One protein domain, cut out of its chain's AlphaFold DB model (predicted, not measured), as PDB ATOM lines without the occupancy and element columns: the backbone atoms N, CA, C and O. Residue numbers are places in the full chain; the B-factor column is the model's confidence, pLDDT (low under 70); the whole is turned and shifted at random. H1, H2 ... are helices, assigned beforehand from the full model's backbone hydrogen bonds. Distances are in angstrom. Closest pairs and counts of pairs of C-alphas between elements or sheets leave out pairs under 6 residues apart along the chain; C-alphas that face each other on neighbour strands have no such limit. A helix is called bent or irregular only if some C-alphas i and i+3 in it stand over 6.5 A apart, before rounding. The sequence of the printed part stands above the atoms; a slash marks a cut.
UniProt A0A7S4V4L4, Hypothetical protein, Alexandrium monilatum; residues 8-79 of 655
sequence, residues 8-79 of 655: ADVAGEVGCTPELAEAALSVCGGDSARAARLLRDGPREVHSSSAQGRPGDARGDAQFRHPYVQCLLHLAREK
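This is residues 8 to 79 of the 655 residues of the protein "Hypothetical protein" of Alexandrium monilatum (UniProt A0A7S4V4L4). A bent helix, H3, has H1 and H2 packed on its first arm, H3a, and small H4 on its second, H3b; H5 crosses H2. The 72 printed residues have five named helices, H1 to H5, and no named strand: all helix. The whole is compact, radius of gyration of the C-alphas 12.5 A, spans 37 by 25 by 19 A.

H3, residues 32 to 51, assigned as one helix by its hydrogen bonds, is bent: C-alphas 40 and 43 are 7.0 A apart. H3b, residues 43 to 51, is irregular, C-alphas 48 and 51 being 6.8 A apart. H2, residues 18 to 27, touches H3a, residues 32 to 40; the closest C-alphas, of Ala 24 and Ala 35, are 5.1 A apart. H5, residues 67 to 79, touches H2 at a steep tilt of 56 degrees, closest C-alphas Ala 23 and Cys 71, 5.1 A. H3b has 2 of 5 O i to N i+4 pairs within hydrogen-bond range and 3 of 6 O i to N i+3.

H1, residues 8 to 14, begins at C-alpha 8 (-19.589, -45.284, -19.128). H4 is residues 62 to 65. H5, 18.8 A long from first to last C-alpha, ends at C-alpha 79 (-15.241, -45.066, -38.929).

The printed part has no cut and no long link; pLDDT is under 70 at residues 49 to 53.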
ATOM      1  N   ALA A   8     -18.538 -44.339 -19.502       96.44
ATOM      2  CA  ALA A   8     -19.589 -45.284 -19.128       96.44
ATOM      3  C   ALA A   8     -20.683 -44.643 -18.255       96.44
ATOM      4  O   ALA A   8     -21.860 -44.908 -18.482       96.44
ATOM      5  N   ASP A   9     -20.306 -43.765 -17.318       96.12
ATOM      6  CA  ASP A   9     -21.258 -43.080 -16.435       96.12
ATOM      7  C   ASP A   9     -22.134 -42.112 -17.240       96.12
ATOM      8  O   ASP A   9     -23.358 -42.147 -17.142       96.12
ATOM      9  N   VAL A  10     -21.514 -41.309 -18.115       97.00
ATOM     10  CA  VAL A  10     -22.231 -40.383 -19.011       97.00
ATOM     11  C   VAL A  10     -23.134 -41.148 -19.986       97.00
ATOM     12  O   VAL A  10     -24.275 -40.747 -20.217       97.00
ATOM     13  N   ALA A  11     -22.647 -42.257 -20.549       96.25
ATOM     14  CA  ALA A  11     -23.423 -43.095 -21.457       96.25
ATOM     15  C   ALA A  11     -24.649 -43.706 -20.768       96.25
ATOM     16  O   ALA A  11     -25.742 -43.661 -21.331       96.25
ATOM     17  N   GLY A  12     -24.481 -44.223 -19.546       95.25
ATOM     18  CA  GLY A  12     -25.571 -44.758 -18.734       95.25
ATOM     19  C   GLY A  12     -26.593 -43.692 -18.336       95.25
ATOM     20  O   GLY A  12     -27.791 -43.946 -18.413       95.25
ATOM     21  N   GLU A  13     -26.138 -42.487 -17.977       95.94
ATOM     22  CA  GLU A  13     -27.017 -41.373 -17.599       95.94
ATOM     23  C   GLU A  13     -27.894 -40.894 -18.767       95.94
ATOM     24  O   GLU A  13     -29.077 -40.606 -18.586       95.94
ATOM     25  N   VAL A  14     -27.317 -40.778 -19.967       95.19
ATOM     26  CA  VAL A  14     -28.011 -40.204 -21.135       95.19
ATOM     27  C   VAL A  14     -28.665 -41.273 -22.019       95.19
ATOM     28  O   VAL A  14     -29.517 -40.949 -22.845       95.19
ATOM     29  N   GLY A  15     -28.299 -42.545 -21.858       92.38
ATOM     30  CA  GLY A  15     -28.765 -43.629 -22.721       92.38
ATOM     31  C   GLY A  15     -28.156 -43.571 -24.125       92.38
ATOM     32  O   GLY A  15     -28.853 -43.792 -25.114       92.38
ATOM     33  N   CYS A  16     -26.868 -43.236 -24.235       93.25
ATOM     34  CA  CYS A  16     -26.138 -43.218 -25.508       93.25
ATOM     35  C   CYS A  16     -25.053 -44.301 -25.566       93.25
ATOM     36  O   CYS A  16     -24.828 -45.027 -24.600       93.25
ATOM     37  N   THR A  17     -24.348 -44.418 -26.698       93.56
ATOM     38  CA  THR A  17     -23.215 -45.352 -26.780       93.56
ATOM     39  C   THR A  17     -21.992 -44.805 -26.028       93.56
ATOM     40  O   THR A  17     -21.828 -43.578 -25.944       93.56
ATOM     41  N   PRO A  18     -21.109 -45.677 -25.504       96.25
ATOM     42  CA  PRO A  18     -19.877 -45.254 -24.837       96.25
ATOM     43  C   PRO A  18     -18.982 -44.369 -25.711       96.25
ATOM     44  O   PRO A  18     -18.399 -43.411 -25.214       96.25
ATOM     45  N   GLU A  19     -18.915 -44.631 -27.017       96.44
ATOM     46  CA  GLU A  19     -18.095 -43.856 -27.953       96.44
ATOM     47  C   GLU A  19     -18.629 -42.427 -28.114       96.44
ATOM     48  O   GLU A  19     -17.856 -41.472 -28.202       96.44
ATOM     49  N   LEU A  20     -19.955 -42.246 -28.122       96.25
ATOM     50  CA  LEU A  20     -20.557 -40.915 -28.188       96.25
ATOM     51  C   LEU A  20     -20.344 -40.133 -26.888       96.25
ATOM     52  O   LEU A  20     -20.058 -38.935 -26.941       96.25
ATOM     53  N   ALA A  21     -20.414 -40.808 -25.740       97.44
ATOM     54  CA  ALA A  21     -20.057 -40.220 -24.452       97.44
ATOM     55  C   ALA A  21     -18.576 -39.813 -24.392       97.44
ATOM     56  O   ALA A  21     -18.260 -38.712 -23.946       97.44
ATOM     57  N   GLU A  22     -17.670 -40.652 -24.900       97.62
ATOM     58  CA  GLU A  22     -16.240 -40.343 -24.993       97.62
ATOM     59  C   GLU A  22     -15.976 -39.136 -25.906       97.62
ATOM     60  O   GLU A  22     -15.260 -38.206 -25.521       97.62
ATOM     61  N   ALA A  23     -16.622 -39.086 -27.075       97.44
ATOM     62  CA  ALA A  23     -16.542 -37.942 -27.978       97.44
ATOM     63  C   ALA A  23     -17.047 -36.649 -27.308       97.44
ATOM     64  O   ALA A  23     -16.407 -35.601 -27.419       97.44
ATOM     65  N   ALA A  24     -18.157 -36.720 -26.567       97.81
ATOM     66  CA  ALA A  24     -18.715 -35.581 -25.841       97.81
ATOM     67  C   ALA A  24     -17.811 -35.104 -24.700       97.81
ATOM     68  O   ALA A  24     -17.604 -33.898 -24.554       97.81
ATOM     69  N   LEU A  25     -17.225 -36.028 -23.934       97.31
ATOM     70  CA  LEU A  25     -16.230 -35.715 -22.908       97.31
ATOM     71  C   LEU A  25     -15.017 -35.016 -23.517       97.31
ATOM     72  O   LEU A  25     -14.583 -33.993 -22.994       97.31
ATOM     73  N   SER A  26     -14.508 -35.512 -24.647       96.94
ATOM     74  CA  SER A  26     -13.400 -34.887 -25.377       96.94
ATOM     75  C   SER A  26     -13.727 -33.443 -25.775       96.94
ATOM     76  O   SER A  26     -12.978 -32.518 -25.455       96.94
ATOM     77  N   VAL A  27     -14.905 -33.216 -26.371       96.69
ATOM     78  CA  VAL A  27     -15.388 -31.876 -26.753       96.69
ATOM     79  C   VAL A  27     -15.615 -30.962 -25.540       96.69
ATOM     80  O   VAL A  27     -15.423 -29.748 -25.640       96.69
ATOM     81  N   CYS A  28     -15.982 -31.519 -24.385       96.94
ATOM     82  CA  CYS A  28     -16.251 -30.776 -23.151       96.94
ATOM     83  C   CYS A  28     -15.041 -30.663 -22.206       96.94
ATOM     84  O   CYS A  28     -15.204 -30.197 -21.079       96.94
ATOM     85  N   GLY A  29     -13.836 -31.067 -22.626       95.88
ATOM     86  CA  GLY A  29     -12.628 -30.981 -21.793       95.88
ATOM     87  C   GLY A  29     -12.618 -31.937 -20.591       95.88
ATOM     88  O   GLY A  29     -11.965 -31.658 -19.588       95.88
ATOM     89  N   GLY A  30     -13.346 -33.053 -20.680       95.44
ATOM     90  CA  GLY A  30     -13.467 -34.072 -19.635       95.44
ATOM     91  C   GLY A  30     -14.504 -33.771 -18.549       95.44
ATOM     92  O   GLY A  30     -14.544 -34.491 -17.554       95.44
ATOM     93  N   ASP A  31     -15.320 -32.725 -18.706       96.25
ATOM     94  CA  ASP A  31     -16.431 -32.412 -17.801       96.25
ATOM     95  C   ASP A  31     -17.651 -33.294 -18.115       96.25
ATOM     96  O   ASP A  31     -18.344 -33.093 -19.118       96.25
ATOM     97  N   SER A  32     -17.905 -34.277 -17.249       96.19
ATOM     98  CA  SER A  32     -18.987 -35.255 -17.396       96.19
ATOM     99  C   SER A  32     -20.376 -34.617 -17.356       96.19
ATOM    100  O   SER A  32     -21.230 -34.997 -18.151       96.19
ATOM    101  N   ALA A  33     -20.600 -33.608 -16.506       96.06
ATOM    102  CA  ALA A  33     -21.898 -32.940 -16.398       96.06
ATOM    103  C   ALA A  33     -22.196 -32.118 -17.659       96.06
ATOM    104  O   ALA A  33     -23.298 -32.166 -18.213       96.06
ATOM    105  N   ARG A  34     -21.186 -31.402 -18.169       97.44
ATOM    106  CA  ARG A  34     -21.304 -30.662 -19.429       97.44
ATOM    107  C   ARG A  34     -21.495 -31.596 -20.625       97.44
ATOM    108  O   ARG A  34     -22.299 -31.278 -21.499       97.44
ATOM    109  N   ALA A  35     -20.801 -32.735 -20.659       97.62
ATOM    110  CA  ALA A  35     -20.969 -33.750 -21.698       97.62
ATOM    111  C   ALA A  35     -22.376 -34.371 -21.670       97.62
ATOM    112  O   ALA A  35     -23.025 -34.449 -22.712       97.62
ATOM    113  N   ALA A  36     -22.882 -34.733 -20.486       97.06
ATOM    114  CA  ALA A  36     -24.233 -35.264 -20.321       97.06
ATOM    115  C   ALA A  36     -25.299 -34.258 -20.784       97.06
ATOM    116  O   ALA A  36     -26.192 -34.605 -21.562       97.06
ATOM    117  N   ARG A  37     -25.161 -32.982 -20.391       97.31
ATOM    118  CA  ARG A  37     -26.025 -31.892 -20.868       97.31
ATOM    119  C   ARG A  37     -25.959 -31.743 -22.388       97.31
ATOM    120  O   ARG A  37     -26.996 -31.669 -23.040       97.31
ATOM    121  N   LEU A  38     -24.753 -31.738 -22.960       97.38
ATOM    122  CA  LEU A  38     -24.556 -31.612 -24.403       97.38
ATOM    123  C   LEU A  38     -25.262 -32.729 -25.181       97.38
ATOM    124  O   LEU A  38     -25.840 -32.466 -26.231       97.38
ATOM    125  N   LEU A  39     -25.215 -33.966 -24.693       96.50
ATOM    126  CA  LEU A  39     -25.852 -35.102 -25.359       96.50
ATOM    127  C   LEU A  39     -27.378 -35.098 -25.209       96.50
ATOM    128  O   LEU A  39     -28.079 -35.518 -26.129       96.50
ATOM    129  N   ARG A  40     -27.894 -34.592 -24.086       95.50
ATOM    130  CA  ARG A  40     -29.334 -34.496 -23.815       95.50
ATOM    131  C   ARG A  40     -30.005 -33.363 -24.590       95.50
ATOM    132  O   ARG A  40     -31.035 -33.575 -25.230       95.50
ATOM    133  N   ASP A  41     -29.410 -32.174 -24.544       95.31
ATOM    134  CA  ASP A  41     -30.006 -30.947 -25.082       95.31
ATOM    135  C   ASP A  41     -29.538 -30.667 -26.517       95.31
ATOM    136  O   ASP A  41     -30.303 -30.163 -27.344       95.31
ATOM    137  N   GLY A  42     -28.303 -31.064 -26.843       94.94
ATOM    138  CA  GLY A  42     -27.643 -30.786 -28.116       94.94
ATOM    139  C   GLY A  42     -28.456 -31.138 -29.363       94.94
ATOM    140  O   GLY A  42     -28.550 -30.281 -30.239       94.94
ATOM    141  N   PRO A  43     -29.094 -32.324 -29.467       92.88
ATOM    142  CA  PRO A  43     -29.982 -32.649 -30.585       92.88
ATOM    143  C   PRO A  43     -31.006 -31.549 -30.901       92.88
ATOM    144  O   PRO A  43     -31.157 -31.141 -32.049       92.88
ATOM    145  N   ARG A  44     -31.667 -31.012 -29.867       90.56
ATOM    146  CA  ARG A  44     -32.685 -29.961 -30.006       90.56
ATOM    147  C   ARG A  44     -32.041 -28.602 -30.291       90.56
ATOM    148  O   ARG A  44     -32.543 -27.832 -31.116       90.56
ATOM    149  N   GLU A  45     -30.911 -28.317 -29.642       92.62
ATOM    150  CA  GLU A  45     -30.179 -27.052 -29.780       92.62
ATOM    151  C   GLU A  45     -29.672 -26.820 -31.218       92.62
ATOM    152  O   GLU A  45     -29.800 -25.705 -31.739       92.62
ATOM    153  N   VAL A  46     -29.197 -27.870 -31.905       89.44
ATOM    154  CA  VAL A  46     -28.676 -27.821 -33.290       89.44
ATOM    155  C   VAL A  46     -29.663 -27.185 -34.268       89.44
ATOM    156  O   VAL A  46     -29.261 -26.443 -35.164       89.44
ATOM    157  N   HIS A  47     -30.954 -27.456 -34.102       80.00
ATOM    158  CA  HIS A  47     -31.986 -26.941 -34.996       80.00
ATOM    159  C   HIS A  47     -32.584 -25.620 -34.505       80.00
ATOM    160  O   HIS A  47     -32.945 -24.785 -35.331       80.00
ATOM    161  N   SER A  48     -32.615 -25.371 -33.194       82.31
ATOM    162  CA  SER A  48     -33.064 -24.080 -32.646       82.31
ATOM    163  C   SER A  48     -32.103 -22.920 -32.961       82.31
ATOM    164  O   SER A  48     -32.537 -21.803 -33.226       82.31
ATOM    165  N   SER A  49     -30.795 -23.199 -33.009       63.00
ATOM    166  CA  SER A  49     -29.734 -22.220 -33.291       63.00
ATOM    167  C   SER A  49     -29.570 -21.896 -34.781       63.00
ATOM    168  O   SER A  49     -28.912 -20.917 -35.137       63.00
ATOM    169  N   SER A  50     -30.230 -22.659 -35.664       56.50
ATOM    170  CA  SER A  50     -30.216 -22.453 -37.121       56.50
ATOM    171  C   SER A  50     -30.816 -21.113 -37.582       56.50
ATOM    172  O   SER A  50     -30.736 -20.775 -38.760       56.50
ATOM    173  N   ALA A  51     -31.338 -20.300 -36.658       53.16
ATOM    174  CA  ALA A  51     -31.728 -18.917 -36.912       53.16
ATOM    175  C   ALA A  51     -30.544 -17.984 -37.265       53.16
ATOM    176  O   ALA A  51     -30.773 -16.897 -37.793       53.16
ATOM    177  N   GLN A  52     -29.285 -18.376 -37.013       58.84
ATOM    178  CA  GLN A  52     -28.103 -17.532 -37.254       58.84
ATOM    179  C   GLN A  52     -27.245 -18.026 -38.439       58.84
ATOM    180  O   GLN A  52     -26.142 -18.539 -38.261       58.84
ATOM    181  N   GLY A  53     -27.738 -17.851 -39.672       67.75
ATOM    182  CA  GLY A  53     -26.944 -17.989 -40.907       67.75
ATOM    183  C   GLY A  53     -27.586 -18.856 -41.994       67.75
ATOM    184  O   GLY A  53     -28.417 -19.716 -41.714       67.75
ATOM    185  N   ARG A  54     -27.212 -18.634 -43.264       77.69
ATOM    186  CA  ARG A  54     -27.677 -19.482 -44.374       77.69
ATOM    187  C   ARG A  54     -26.866 -20.788 -44.404       77.69
ATOM    188  O   ARG A  54     -25.633 -20.729 -44.364       77.69
ATOM    189  N   PRO A  55     -27.520 -21.959 -44.503       82.50
ATOM    190  CA  PRO A  55     -26.825 -23.232 -44.648       82.50
ATOM    191  C   PRO A  55     -25.849 -23.221 -45.829       82.50
ATOM    192  O   PRO A  55     -26.168 -22.725 -46.905       82.50
ATOM    193  N   GLY A  56     -24.660 -23.790 -45.632       81.19
ATOM    194  CA  GLY A  56     -23.704 -24.065 -46.709       81.19
ATOM    195  C   GLY A  56     -22.851 -22.877 -47.165       81.19
ATOM    196  O   GLY A  56     -22.075 -23.030 -48.106       81.19
ATOM    197  N   ASP A  57     -22.932 -21.718 -46.510       84.31
ATOM    198  CA  ASP A  57     -22.091 -20.559 -46.852       84.31
ATOM    199  C   ASP A  57     -20.606 -20.763 -46.508       84.31
ATOM    200  O   ASP A  57     -19.733 -20.189 -47.157       84.31
ATOM    201  N   ALA A  58     -20.300 -21.624 -45.534       87.25
ATOM    202  CA  ALA A  58     -18.937 -21.972 -45.152       87.25
ATOM    203  C   ALA A  58     -18.796 -23.466 -44.826       87.25
ATOM    204  O   ALA A  58     -19.762 -24.152 -44.475       87.25
ATOM    205  N   ARG A  59     -17.557 -23.966 -44.898       87.94
ATOM    206  CA  ARG A  59     -17.197 -25.261 -44.312       87.94
ATOM    207  C   ARG A  59     -17.385 -25.200 -42.805       87.94
ATOM    208  O   ARG A  59     -16.902 -24.261 -42.166       87.94
ATOM    209  N   GLY A  60     -18.079 -26.202 -42.272       84.81
ATOM    210  CA  GLY A  60     -18.523 -26.210 -40.892       84.81
ATOM    211  C   GLY A  60     -19.272 -24.923 -40.561       84.81
ATOM    212  O   GLY A  60     -18.716 -24.092 -39.859       84.81
ATOM    213  N   ASP A  61     -20.462 -24.680 -41.106       88.50
ATOM    214  CA  ASP A  61     -21.258 -23.520 -40.671       88.50
ATOM    215  C   ASP A  61     -21.782 -23.705 -39.234       88.50
ATOM    216  O   ASP A  61     -21.375 -24.635 -38.539       88.50
ATOM    217  N   ALA A  62     -22.654 -22.808 -38.763       89.69
ATOM    218  CA  ALA A  62     -23.159 -22.821 -37.388       89.69
ATOM    219  C   ALA A  62     -23.678 -24.205 -36.954       89.69
ATOM    220  O   ALA A  62     -23.294 -24.694 -35.890       89.69
ATOM    221  N   GLN A  63     -24.449 -24.880 -37.814       90.62
ATOM    222  CA  GLN A  63     -24.977 -26.213 -37.528       90.62
ATOM    223  C   GLN A  63     -23.850 -27.235 -37.359       90.62
ATOM    224  O   GLN A  63     -23.839 -28.012 -36.407       90.62
ATOM    225  N   PHE A  64     -22.879 -27.236 -38.271       93.19
ATOM    226  CA  PHE A  64     -21.783 -28.199 -38.234       93.19
ATOM    227  C   PHE A  64     -20.727 -27.864 -37.178       93.19
ATOM    228  O   PHE A  64     -20.034 -28.773 -36.740       93.19
ATOM    229  N   ARG A  65     -20.605 -26.610 -36.726       94.06
ATOM    230  CA  ARG A  65     -19.763 -26.202 -35.580       94.06
ATOM    231  C   ARG A  65     -20.390 -26.516 -34.231       94.06
ATOM    232  O   ARG A  65     -19.678 -26.458 -33.230       94.06
ATOM    233  N   HIS A  66     -21.679 -26.843 -34.195       95.19
ATOM    234  CA  HIS A  66     -22.352 -27.179 -32.953       95.19
ATOM    235  C   HIS A  66     -21.605 -28.321 -32.235       95.19
ATOM    236  O   HIS A  66     -21.334 -29.347 -32.871       95.19
ATOM    237  N   PRO A  67     -21.287 -28.199 -30.931       96.75
ATOM    238  CA  PRO A  67     -20.467 -29.188 -30.225       96.75
ATOM    239  C   PRO A  67     -21.024 -30.617 -30.318       96.75
ATOM    240  O   PRO A  67     -20.273 -31.562 -30.541       96.75
ATOM    241  N   TYR A  68     -22.350 -30.774 -30.262       97.19
ATOM    242  CA  TYR A  68     -23.006 -32.074 -30.449       97.19
ATOM    243  C   TYR A  68     -22.750 -32.664 -31.849       97.19
ATOM    244  O   TYR A  68     -22.373 -33.826 -31.975       97.19
ATOM    245  N   VAL A  69     -22.860 -31.857 -32.913       96.62
ATOM    246  CA  VAL A  69     -22.581 -32.315 -34.286       96.62
ATOM    247  C   VAL A  69     -21.099 -32.635 -34.466       96.62
ATOM    248  O   VAL A  69     -20.769 -33.576 -35.184       96.62
ATOM    249  N   GLN A  70     -20.195 -31.924 -33.782       97.62
ATOM    250  CA  GLN A  70     -18.771 -32.273 -33.766       97.62
ATOM    251  C   GLN A  70     -18.511 -33.643 -33.126       97.62
ATOM    252  O   GLN A  70     -17.669 -34.378 -33.641       97.62
ATOM    253  N   CYS A  71     -19.266 -34.032 -32.091       98.19
ATOM    254  CA  CYS A  71     -19.195 -35.385 -31.527       98.19
ATOM    255  C   CYS A  71     -19.590 -36.438 -32.575       98.19
ATOM    256  O   CYS A  71     -18.845 -37.388 -32.814       98.19
ATOM    257  N   LEU A  72     -20.711 -36.226 -33.278       97.75
ATOM    258  CA  LEU A  72     -21.157 -37.123 -34.353       97.75
ATOM    259  C   LEU A  72     -20.135 -37.203 -35.501       97.75
ATOM    260  O   LEU A  72     -19.820 -38.288 -35.993       97.75
ATOM    261  N   LEU A  73     -19.589 -36.058 -35.923       97.94
ATOM    262  CA  LEU A  73     -18.567 -35.986 -36.970       97.94
ATOM    263  C   LEU A  73     -17.280 -36.701 -36.565       97.94
ATOM    264  O   LEU A  73     -16.654 -37.314 -37.423       97.94
ATOM    265  N   HIS A  74     -16.865 -36.611 -35.301       97.69
ATOM    266  CA  HIS A  74     -15.674 -37.293 -34.804       97.69
ATOM    267  C   HIS A  74     -15.800 -38.810 -34.995       97.69
ATOM    268  O   HIS A  74     -14.989 -39.399 -35.709       97.69
ATOM    269  N   LEU A  75     -16.890 -39.406 -34.498       97.81
ATOM    270  CA  LEU A  75     -17.163 -40.838 -34.659       97.81
ATOM    271  C   LEU A  75     -17.278 -41.255 -36.129       97.81
ATOM    272  O   LEU A  75     -16.734 -42.281 -36.547       97.81
ATOM    273  N   ALA A  76     -17.975 -40.453 -36.940       98.25
ATOM    274  CA  ALA A  76     -18.115 -40.724 -38.363       98.25
ATOM    275  C   ALA A  76     -16.750 -40.690 -39.074       98.25
ATOM    276  O   ALA A  76     -16.421 -41.623 -39.805       98.25
ATOM    277  N   ARG A  77     -15.921 -39.669 -38.825       98.19
ATOM    278  CA  ARG A  77     -14.577 -39.532 -39.415       98.19
ATOM    279  C   ARG A  77     -13.707 -40.739 -39.120       98.19
ATOM    280  O   ARG A  77     -13.094 -41.268 -40.044       98.19
ATOM    281  N   GLU A  78     -13.682 -41.196 -37.872       97.75
ATOM    282  CA  GLU A  78     -12.897 -42.367 -37.484       97.75
ATOM    283  C   GLU A  78     -13.360 -43.629 -38.215       97.75
ATOM    284  O   GLU A  78     -12.543 -44.311 -38.844       97.75
ATOM    285  N   LYS A  79     -14.674 -43.904 -38.225       97.94
ATOM    286  CA  LYS A  79     -15.241 -45.066 -38.929       97.94
ATOM    287  C   LYS A  79     -14.936 -45.040 -40.432       97.94
ATOM    288  O   LYS A  79     -14.489 -46.049 -40.984       97.94
TER     289      LYS A  79